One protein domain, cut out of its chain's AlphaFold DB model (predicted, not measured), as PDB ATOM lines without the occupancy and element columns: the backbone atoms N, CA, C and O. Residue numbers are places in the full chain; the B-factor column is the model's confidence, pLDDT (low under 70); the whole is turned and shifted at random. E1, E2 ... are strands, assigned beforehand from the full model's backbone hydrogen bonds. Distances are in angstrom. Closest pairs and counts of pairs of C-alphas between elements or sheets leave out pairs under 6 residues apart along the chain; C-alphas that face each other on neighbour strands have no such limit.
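This is residues 41 to 121 of the 121 residues of an uncharacterized protein of Mycobacterium intermedium (UniProt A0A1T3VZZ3). With little regular structure, the domain is a rod made mostly of looping chain, residues 41 to 101, with a small three-stranded sheet following it. The sheet, E1 - E2 - E3, is a meander, each strand the antiparallel neighbour of the one before; residues 59 to 60 pair, parallel, with residues 113 to 114 of E2. The 81 printed residues have no named helix; the three strands hold 13, class all strand. The whole is compact, radius of gyration of the C-alphas 12.7 A, spanning 41 by 20 by 19 A.

C-alpha 41 is at (16.364, 31.989, -15.599). E1, residues 102 to 104, measures 6.4 A; E2, residues 109 to 114, 15.4 A; E3, residues 117 to 120, 9.7 A, ending at (39.129, 53.024, -12.275).

Hairpin E1 and E2, at 116 degrees, has N 102 and O 111 within hydrogen-bond range, 2.8 A. Hairpin E2 and E3, at 145 degrees, has N 114 and O 117 at 2.8 A. Edge strands E1 and E3 are apart.

The farthest C-alphas, Thr 41 and Trp 85, are 42.0 A apart. The printed part has no cut. Both links are tight. Residues 41 and 69 to 74 have pLDDT under 70.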
ATOM      1  N   THR A  41      17.438  31.165 -15.031       65.56
ATOM      2  CA  THR A  41      16.364  31.989 -15.599       65.56
ATOM      3  C   THR A  41      16.848  33.389 -15.979       65.56
ATOM      4  O   THR A  41      16.090  34.146 -16.573       65.56
ATOM      5  N   LEU A  42      18.086  33.741 -15.613       74.12
ATOM      6  CA  LEU A  42      18.685  35.063 -15.769       74.12
ATOM      7  C   LEU A  42      20.120  34.931 -16.296       74.12
ATOM      8  O   LEU A  42      21.066  34.885 -15.519       74.12
ATOM      9  N   HIS A  43      20.258  34.866 -17.620       86.62
ATOM     10  CA  HIS A  43      21.538  34.878 -18.328       86.62
ATOM     11  C   HIS A  43      21.865  36.293 -18.819       86.62
ATOM     12  O   HIS A  43      20.980  36.977 -19.337       86.62
ATOM     13  N   TRP A  44      23.120  36.717 -18.693       88.88
ATOM     14  CA  TRP A  44      23.620  37.985 -19.221       88.88
ATOM     15  C   TRP A  44      25.000  37.797 -19.862       88.88
ATOM     16  O   TRP A  44      25.911  37.273 -19.218       88.88
ATOM     17  N   CYS A  45      25.172  38.260 -21.101       91.38
ATOM     18  CA  CYS A  45      26.457  38.378 -21.792       91.38
ATOM     19  C   CYS A  45      26.838  39.848 -22.053       91.38
ATOM     20  O   CYS A  45      25.973  40.724 -22.113       91.38
ATOM     21  N   PRO A  46      28.127  40.139 -22.312       92.50
ATOM     22  CA  PRO A  46      28.555  41.469 -22.729       92.50
ATOM     23  C   PRO A  46      27.803  41.932 -23.985       92.50
ATOM     24  O   PRO A  46      27.848  41.279 -25.027       92.50
ATOM     25  N   GLY A  47      27.133  43.080 -23.884       89.06
ATOM     26  CA  GLY A  47      26.298  43.642 -24.951       89.06
ATOM     27  C   GLY A  47      24.804  43.335 -24.822       89.06
ATOM     28  O   GLY A  47      24.007  44.005 -25.480       89.06
ATOM     29  N   ASP A  48      24.415  42.401 -23.951       90.25
ATOM     30  CA  ASP A  48      23.011  42.197 -23.607       90.25
ATOM     31  C   ASP A  48      22.475  43.358 -22.766       90.25
ATOM     32  O   ASP A  48      23.210  44.058 -22.058       90.25
ATOM     33  N   TYR A  49      21.155  43.543 -22.823       88.00
ATOM     34  CA  TYR A  49      20.469  44.479 -21.946       88.00
ATOM     35  C   TYR A  49      20.699  44.104 -20.479       88.00
ATOM     36  O   TYR A  49      20.495  42.961 -20.073       88.00
ATOM     37  N   TRP A  50      21.094  45.097 -19.689       86.38
ATOM     38  CA  TRP A  50      21.179  44.982 -18.243       86.38
ATOM     39  C   TRP A  50      19.855  45.391 -17.614       86.38
ATOM     40  O   TRP A  50      19.434  46.538 -17.781       86.38
ATOM     41  N   ASP A  51      19.210  44.478 -16.891       85.50
ATOM     42  CA  ASP A  51      18.003  44.802 -16.138       85.50
ATOM     43  C   ASP A  51      18.369  45.661 -14.911       85.50
ATOM     44  O   ASP A  51      19.115  45.206 -14.038       85.50
ATOM     45  N   PRO A  52      17.834  46.890 -14.785       82.06
ATOM     46  CA  PRO A  52      18.061  47.737 -13.617       82.06
ATOM     47  C   PRO A  52      17.608  47.100 -12.295       82.06
ATOM     48  O   PRO A  52      18.059  47.529 -11.233       82.06
ATOM     49  N   ALA A  53      16.730  46.091 -12.338       80.69
ATOM     50  CA  ALA A  53      16.299  45.349 -11.158       80.69
ATOM     51  C   ALA A  53      17.391  44.434 -10.573       80.69
ATOM     52  O   ALA A  53      17.224  43.950  -9.455       80.69
ATOM     53  N   TRP A  54      18.494  44.187 -11.290       79.50
ATOM     54  CA  TRP A  54      19.624  43.387 -10.790       79.50
ATOM     55  C   TRP A  54      20.566  44.176  -9.863       79.50
ATOM     56  O   TRP A  54      21.484  43.584  -9.300       79.50
ATOM     57  N   GLU A  55      20.282  45.469  -9.649       75.00
ATOM     58  CA  GLU A  55      21.008  46.391  -8.761       75.00
ATOM     59  C   GLU A  55      22.516  46.541  -9.090       75.00
ATOM     60  O   GLU A  55      23.003  46.101 -10.133       75.00
ATOM     61  N   ASP A  56      23.245  47.241  -8.210       83.06
ATOM     62  CA  ASP A  56      24.685  47.484  -8.315       83.06
ATOM     63  C   ASP A  56      25.480  46.264  -7.801       83.06
ATOM     64  O   ASP A  56      25.493  45.960  -6.604       83.06
ATOM     65  N   ILE A  57      26.191  45.581  -8.697       86.94
ATOM     66  CA  ILE A  57      27.019  44.415  -8.378       86.94
ATOM     67  C   ILE A  57      28.425  44.842  -7.966       86.94
ATOM     68  O   ILE A  57      29.138  45.536  -8.692       86.94
ATOM     69  N   TYR A  58      28.836  44.354  -6.796       86.88
ATOM     70  CA  TYR A  58      30.123  44.660  -6.180       86.88
ATOM     71  C   TYR A  58      31.330  44.186  -6.986       86.88
ATOM     72  O   TYR A  58      32.291  44.934  -7.144       86.88
ATOM     73  N   ASN A  59      31.300  42.933  -7.450       88.12
ATOM     74  CA  ASN A  59      32.398  42.298  -8.169       88.12
ATOM     75  C   ASN A  59      31.851  41.311  -9.201       88.12
ATOM     76  O   ASN A  59      31.263  40.293  -8.837       88.12
ATOM     77  N   TRP A  60      32.054  41.624 -10.475       87.81
ATOM     78  CA  TRP A  60      31.476  40.911 -11.613       87.81
ATOM     79  C   TRP A  60      32.475  40.878 -12.763       87.81
ATOM     80  O   TRP A  60      33.225  41.834 -12.912       87.81
ATOM     81  N   ASP A  61      32.511  39.818 -13.572       92.00
ATOM     82  CA  ASP A  61      33.318  39.824 -14.802       92.00
ATOM     83  C   ASP A  61      32.484  40.352 -15.973       92.00
ATOM     84  O   ASP A  61      31.746  39.606 -16.612       92.00
ATOM     85  N   TRP A  62      32.607  41.637 -16.290       91.56
ATOM     86  CA  TRP A  62      31.827  42.264 -17.366       91.56
ATOM     87  C   TRP A  62      32.222  41.806 -18.781       91.56
ATOM     88  O   TRP A  62      31.614  42.254 -19.752       91.56
ATOM     89  N   HIS A  63      33.224  40.929 -18.921       93.62
ATOM     90  CA  HIS A  63      33.672  40.374 -20.201       93.62
ATOM     91  C   HIS A  63      33.269  38.909 -20.412       93.62
ATOM     92  O   HIS A  63      33.571  38.341 -21.465       93.62
ATOM     93  N   ALA A  64      32.596  38.294 -19.440       92.19
ATOM     94  CA  ALA A  64      32.122  36.919 -19.522       92.19
ATOM     95  C   ALA A  64      30.592  36.865 -19.543       92.19
ATOM     96  O   ALA A  64      29.914  37.754 -19.036       92.19
ATOM     97  N   CYS A  65      30.055  35.803 -20.138       90.50
ATOM     98  CA  CYS A  65      28.648  35.469 -19.982       90.50
ATOM     99  C   CYS A  65      28.422  34.834 -18.615       90.50
ATOM    100  O   CYS A  65      29.216  33.996 -18.179       90.50
ATOM    101  N   HIS A  66      27.316  35.189 -17.975       86.56
ATOM    102  CA  HIS A  66      26.947  34.670 -16.672       86.56
ATOM    103  C   HIS A  66      25.507  34.219 -16.648       86.56
ATOM    104  O   HIS A  66      24.621  34.832 -17.228       86.56
ATOM    105  N   ASP A  67      25.296  33.166 -15.885       83.56
ATOM    106  CA  ASP A  67      24.021  32.486 -15.739       83.56
ATOM    107  C   ASP A  67      23.235  32.956 -14.502       83.56
ATOM    108  O   ASP A  67      22.081  32.591 -14.306       83.56
ATOM    109  N   TRP A  68      23.843  33.759 -13.629       74.31
ATOM    110  CA  TRP A  68      23.157  34.369 -12.493       74.31
ATOM    111  C   TRP A  68      23.975  35.554 -11.966       74.31
ATOM    112  O   TRP A  68      25.135  35.344 -11.603       74.31
ATOM    113  N   PRO A  69      23.399  36.766 -11.849       66.88
ATOM    114  CA  PRO A  69      24.094  37.927 -11.293       66.88
ATOM    115  C   PRO A  69      24.559  37.801  -9.833       66.88
ATOM    116  O   PRO A  69      25.425  38.549  -9.391       66.88
ATOM    117  N   GLY A  70      24.063  36.830  -9.064       58.75
ATOM    118  CA  GLY A  70      24.287  36.832  -7.616       58.75
ATOM    119  C   GLY A  70      23.347  37.814  -6.923       58.75
ATOM    120  O   GLY A  70      22.663  38.606  -7.564       58.75
ATOM    121  N   ALA A  71      23.296  37.761  -5.593       55.75
ATOM    122  CA  ALA A  71      22.757  38.889  -4.846       55.75
ATOM    123  C   ALA A  71      23.716  40.073  -5.023       55.75
ATOM    124  O   ALA A  71      24.915  39.938  -4.756       55.75
ATOM    125  N   ALA A  72      23.189  41.211  -5.465       59.84
ATOM    126  CA  ALA A  72      23.903  42.472  -5.428       59.84
ATOM    127  C   ALA A  72      24.289  42.788  -3.979       59.84
ATOM    128  O   ALA A  72      23.476  42.699  -3.056       59.84
ATOM    129  N   TRP A  73      25.549  43.147  -3.762       57.88
ATOM    130  CA  TRP A  73      26.002  43.611  -2.457       57.88
ATOM    131  C   TRP A  73      25.885  45.131  -2.431       57.88
ATOM    132  O   TRP A  73      26.881  45.847  -2.500       57.88
ATOM    133  N   ALA A  74      24.651  45.628  -2.345       63.69
ATOM    134  CA  ALA A  74      24.396  47.058  -2.259       63.69
ATOM    135  C   ALA A  74      25.161  47.682  -1.075       63.69
ATOM    136  O   ALA A  74      25.155  47.170   0.047       63.69
ATOM    137  N   GLY A  75      25.841  48.804  -1.320       77.50
ATOM    138  CA  GLY A  75      26.579  49.518  -0.283       77.50
ATOM    139  C   GLY A  75      27.686  50.416  -0.822       77.50
ATOM    140  O   GLY A  75      27.712  50.785  -1.993       77.50
ATOM    141  N   TRP A  76      28.633  50.753   0.045       85.44
ATOM    142  CA  TRP A  76      29.766  51.618  -0.292       85.44
ATOM    143  C   TRP A  76      31.095  50.859  -0.429       85.44
ATOM    144  O   TRP A  76      32.170  51.454  -0.454       85.44
ATOM    145  N   GLY A  77      31.021  49.529  -0.497       86.44
ATOM    146  CA  GLY A  77      32.190  48.662  -0.491       86.44
ATOM    147  C   GLY A  77      32.987  48.704   0.819       86.44
ATOM    148  O   GLY A  77      32.463  49.121   1.856       86.44
ATOM    149  N   PRO A  78      34.259  48.268   0.801       89.00
ATOM    150  CA  PRO A  78      35.060  48.070   2.004       89.00
ATOM    151  C   PRO A  78      35.508  49.383   2.660       89.00
ATOM    152  O   PRO A  78      35.938  49.365   3.810       89.00
ATOM    153  N   TRP A  79      35.408  50.517   1.959       90.50
ATOM    154  CA  TRP A  79      35.828  51.826   2.471       90.50
ATOM    155  C   TRP A  79      34.697  52.631   3.116       90.50
ATOM    156  O   TRP A  79      34.963  53.647   3.756       90.50
ATOM    157  N   GLY A  80      33.445  52.179   2.993       91.00
ATOM    158  CA  GLY A  80      32.297  52.940   3.474       91.00
ATOM    159  C   GLY A  80      31.970  54.150   2.586       91.00
ATOM    160  O   GLY A  80      32.516  54.285   1.489       91.00
ATOM    161  N   PRO A  81      31.020  55.003   3.011       92.50
ATOM    162  CA  PRO A  81      30.539  56.114   2.197       92.50
ATOM    163  C   PRO A  81      31.669  57.061   1.774       92.50
ATOM    164  O   PRO A  81      32.602  57.284   2.549       92.50
ATOM    165  N   PRO A  82      31.579  57.655   0.567       92.38
ATOM    166  CA  PRO A  82      32.572  58.588   0.068       92.38
ATOM    167  C   PRO A  82      32.694  59.768   1.044       92.38
ATOM    168  O   PRO A  82      31.677  60.326   1.470       92.38
ATOM    169  N   PRO A  83      33.920  60.179   1.403       92.44
ATOM    170  CA  PRO A  83      34.137  61.392   2.176       92.44
ATOM    171  C   PRO A  83      33.567  62.624   1.464       92.44
ATOM    172  O   PRO A  83      33.521  62.676   0.240       92.44
ATOM    173  N   GLY A  84      33.216  63.673   2.216       93.94
ATOM    174  CA  GLY A  84      32.646  64.899   1.635       93.94
ATOM    175  C   GLY A  84      33.575  65.666   0.679       93.94
ATOM    176  O   GLY A  84      33.119  66.565  -0.017       93.94
ATOM    177  N   TRP A  85      34.866  65.326   0.649       91.94
ATOM    178  CA  TRP A  85      35.860  65.886  -0.269       91.94
ATOM    179  C   TRP A  85      36.082  65.036  -1.526       91.94
ATOM    180  O   TRP A  85      36.837  65.451  -2.405       91.94
ATOM    181  N   ALA A  86      35.462  63.856  -1.622       94.06
ATOM    182  CA  ALA A  86      35.535  63.045  -2.826       94.06
ATOM    183  C   ALA A  86      34.901  63.805  -4.008       94.06
ATOM    184  O   ALA A  86      33.887  64.490  -3.826       94.06
ATOM    185  N   PRO A  87      35.461  63.693  -5.225       93.81
ATOM    186  CA  PRO A  87      34.818  64.243  -6.409       93.81
ATOM    187  C   PRO A  87      33.428  63.613  -6.612       93.81
ATOM    188  O   PRO A  87      33.176  62.510  -6.119       93.81
ATOM    189  N   PRO A  88      32.518  64.270  -7.357       94.31
ATOM    190  CA  PRO A  88      31.227  63.687  -7.708       94.31
ATOM    191  C   PRO A  88      31.378  62.302  -8.345       94.31
ATOM    192  O   PRO A  88      32.322  62.068  -9.102       94.31
ATOM    193  N   ARG A  89      30.440  61.393  -8.054       92.94
ATOM    194  CA  ARG A  89      30.434  60.047  -8.640       92.94
ATOM    195  C   ARG A  89      30.310  60.152 -10.170       92.94
ATOM    196  O   ARG A  89      29.366  60.802 -10.630       92.94
ATOM    197  N   PRO A  90      31.210  59.528 -10.952       93.50
ATOM    198  CA  PRO A  90      31.075  59.480 -12.401       93.50
ATOM    199  C   PRO A  90      29.860  58.628 -12.804       93.50
ATOM    200  O   PRO A  90      29.358  57.837 -12.000       93.50
ATOM    201  N   PRO A  91      29.358  58.771 -14.040       90.56
ATOM    202  CA  PRO A  91      28.399  57.813 -14.576       90.56
ATOM    203  C   PRO A  91      29.032  56.418 -14.670       90.56
ATOM    204  O   PRO A  91      30.240  56.286 -14.866       90.56
ATOM    205  N   GLN A  92      28.212  55.371 -14.564       87.19
ATOM    206  CA  GLN A  92      28.668  54.006 -14.825       87.19
ATOM    207  C   GLN A  92      29.138  53.864 -16.283       87.19
ATOM    208  O   GLN A  92      28.543  54.468 -17.185       87.19
ATOM    209  N   PRO A  93      30.187  53.063 -16.541       89.69
ATOM    210  CA  PRO A  93      30.611  52.786 -17.901       89.69
ATOM    211  C   PRO A  93      29.533  52.004 -18.658       89.69
ATOM    212  O   PRO A  93      28.924  51.083 -18.121       89.69
ATOM    213  N   SER A  94      29.353  52.306 -19.943       90.38
ATOM    214  CA  SER A  94      28.354  51.636 -20.792       90.38
ATOM    215  C   SER A  94      28.593  50.133 -20.974       90.38
ATOM    216  O   SER A  94      27.655  49.402 -21.270       90.38
ATOM    217  N   TRP A  95      29.831  49.669 -20.789       91.75
ATOM    218  CA  TRP A  95      30.200  48.252 -20.835       91.75
ATOM    219  C   TRP A  95      30.016  47.531 -19.488       91.75
ATOM    220  O   TRP A  95      30.081  46.305 -19.453       91.75
ATOM    221  N   ALA A  96      29.764  48.271 -18.401       92.19
ATOM    222  CA  ALA A  96      29.501  47.740 -17.061       92.19
ATOM    223  C   ALA A  96      28.278  48.424 -16.406       92.19
ATOM    224  O   ALA A  96      28.409  49.118 -15.392       92.19
ATOM    225  N   PRO A  97      27.081  48.264 -16.997       88.06
ATOM    226  CA  PRO A  97      25.877  49.029 -16.649       88.06
ATOM    227  C   PRO A  97      25.323  48.791 -15.236       88.06
ATOM    228  O   PRO A  97      24.500  49.581 -14.790       88.06
ATOM    229  N   GLY A  98      25.751  47.738 -14.534       87.88
ATOM    230  CA  GLY A  98      25.369  47.461 -13.144       87.88
ATOM    231  C   GLY A  98      26.547  47.476 -12.178       87.88
ATOM    232  O   GLY A  98      26.487  46.830 -11.139       87.88
ATOM    233  N   ALA A  99      27.668  48.113 -12.524       90.88
ATOM    234  CA  ALA A  99      28.848  48.115 -11.665       90.88
ATOM    235  C   ALA A  99      28.674  49.021 -10.444       90.88
ATOM    236  O   ALA A  99      28.426  50.222 -10.570       90.88
ATOM    237  N   GLN A 100      28.915  48.482  -9.252       90.12
ATOM    238  CA  GLN A 100      28.900  49.273  -8.029       90.12
ATOM    239  C   GLN A 100      30.091  50.237  -7.967       90.12
ATOM    240  O   GLN A 100      31.202  49.867  -7.584       90.12
ATOM    241  N   LEU A 101      29.848  51.505  -8.304       91.88
ATOM    242  CA  LEU A 101      30.852  52.559  -8.188       91.88
ATOM    243  C   LEU A 101      31.099  52.930  -6.724       91.88
ATOM    244  O   LEU A 101      30.226  53.441  -6.015       91.88
ATOM    245  N   MET A 102      32.337  52.727  -6.301       92.69
ATOM    246  CA  MET A 102      32.832  52.954  -4.952       92.69
ATOM    247  C   MET A 102      33.981  53.954  -4.987       92.69
ATOM    248  O   MET A 102      34.710  54.049  -5.974       92.69
ATOM    249  N   TYR A 103      34.148  54.702  -3.901       94.69
ATOM    250  CA  TYR A 103      35.278  55.608  -3.763       94.69
ATOM    251  C   TYR A 103      36.418  54.901  -3.036       94.69
ATOM    252  O   TYR A 103      36.243  54.469  -1.895       94.69
ATOM    253  N   ASN A 104      37.579  54.793  -3.680       94.44
ATOM    254  CA  ASN A 104      38.787  54.254  -3.070       94.44
ATOM    255  C   ASN A 104      39.655  55.419  -2.555       94.44
ATOM    256  O   ASN A 104      40.328  56.080  -3.350       94.44
ATOM    257  N   PRO A 105      39.690  55.681  -1.234       92.56
ATOM    258  CA  PRO A 105      40.483  56.767  -0.666       92.56
ATOM    259  C   PRO A 105      41.996  56.513  -0.736       92.56
ATOM    260  O   PRO A 105      42.762  57.459  -0.582       92.56
ATOM    261  N   LEU A 106      42.436  55.268  -0.960       92.38
ATOM    262  CA  LEU A 106      43.857  54.924  -1.094       92.38
ATOM    263  C   LEU A 106      44.404  55.306  -2.473       92.38
ATOM    264  O   LEU A 106      45.558  55.704  -2.589       92.38
ATOM    265  N   GLU A 107      43.565  55.206  -3.502       93.06
ATOM    266  CA  GLU A 107      43.903  55.581  -4.882       93.06
ATOM    267  C   GLU A 107      43.349  56.952  -5.278       93.06
ATOM    268  O   GLU A 107      43.629  57.446  -6.368       93.06
ATOM    269  N   ASN A 108      42.579  57.578  -4.384       93.50
ATOM    270  CA  ASN A 108      41.934  58.866  -4.596       93.50
ATOM    271  C   ASN A 108      41.092  58.899  -5.889       93.50
ATOM    272  O   ASN A 108      41.132  59.879  -6.636       93.50
ATOM    273  N   ASN A 109      40.353  57.817  -6.163       95.56
ATOM    274  CA  ASN A 109      39.520  57.702  -7.357       95.56
ATOM    275  C   ASN A 109      38.245  56.873  -7.132       95.56
ATOM    276  O   ASN A 109      38.155  56.059  -6.209       95.56
ATOM    277  N   TRP A 110      37.271  57.074  -8.017       95.38
ATOM    278  CA  TRP A 110      36.132  56.185  -8.204       95.38
ATOM    279  C   TRP A 110      36.521  54.951  -9.018       95.38
ATOM    280  O   TRP A 110      37.411  54.991  -9.868       95.38
ATOM    281  N   GLY A 111      35.825  53.852  -8.771       94.56
ATOM    282  CA  GLY A 111      35.995  52.618  -9.522       94.56
ATOM    283  C   GLY A 111      35.105  51.511  -8.986       94.56
ATOM    284  O   GLY A 111      34.245  51.740  -8.133       94.56
ATOM    285  N   PHE A 112      35.308  50.310  -9.498       93.62
ATOM    286  CA  PHE A 112      34.558  49.114  -9.130       93.62
ATOM    287  C   PHE A 112      35.433  47.874  -9.307       93.62
ATOM    288  O   PHE A 112      36.512  47.938  -9.902       93.62
ATOM    289  N   TRP A 113      34.975  46.731  -8.800       91.94
ATOM    290  CA  TRP A 113      35.673  45.468  -9.006       91.94
ATOM    291  C   TRP A 113      35.152  44.758 -10.254       91.94
ATOM    292  O   TRP A 113      33.961  44.477 -10.381       91.94
ATOM    293  N   ASN A 114      36.074  44.451 -11.162       92.81
ATOM    294  CA  ASN A 114      35.838  43.634 -12.342       92.81
ATOM    295  C   ASN A 114      36.650  42.345 -12.209       92.81
ATOM    296  O   ASN A 114      37.869  42.371 -12.370       92.81
ATOM    297  N   ASN A 115      36.010  41.236 -11.847       92.75
ATOM    298  CA  ASN A 115      36.682  39.951 -11.616       92.75
ATOM    299  C   ASN A 115      37.888  40.045 -10.644       92.75
ATOM    300  O   ASN A 115      38.999  39.605 -10.940       92.75
ATOM    301  N   ASN A 116      37.677  40.656  -9.472       92.25
ATOM    302  CA  ASN A 116      38.699  40.949  -8.448       92.25
ATOM    303  C   ASN A 116      39.798  41.940  -8.876       92.25
ATOM    304  O   ASN A 116      40.766  42.134  -8.140       92.25
ATOM    305  N   ILE A 117      39.652  42.594 -10.028       94.00
ATOM    306  CA  ILE A 117      40.560  43.641 -10.494       94.00
ATOM    307  C   ILE A 117      39.889  44.991 -10.269       94.00
ATOM    308  O   ILE A 117      38.779  45.237 -10.744       94.00
ATOM    309  N   TRP A 118      40.559  45.873  -9.530       93.62
ATOM    310  CA  TRP A 118      40.081  47.235  -9.350       93.62
ATOM    311  C   TRP A 118      40.148  47.962 -10.689       93.62
ATOM    312  O   TRP A 118      41.208  48.033 -11.313       93.62
ATOM    313  N   THR A 119      39.004  48.471 -11.136       95.50
ATOM    314  CA  THR A 119      38.875  49.191 -12.398       95.50
ATOM    315  C   THR A 119      38.488  50.640 -12.108       95.50
ATOM    316  O   THR A 119      37.358  50.887 -11.682       95.50
ATOM    317  N   PRO A 120      39.414  51.593 -12.317       94.62
ATOM    318  CA  PRO A 120      39.129  53.024 -12.275       94.62
ATOM    319  C   PRO A 120      37.991  53.416 -13.226       94.62
ATOM    320  O   PRO A 120      37.949  52.928 -14.358       94.62
ATOM    321  N   ALA A 121      37.102  54.300 -12.768       90.81
ATOM    322  CA  ALA A 121      35.997  54.860 -13.554       90.81
ATOM    323  C   ALA A 121      36.277  56.297 -14.012       90.81
ATOM    324  O   ALA A 121      37.006  57.016 -13.289       90.81
TER     325      ALA A 121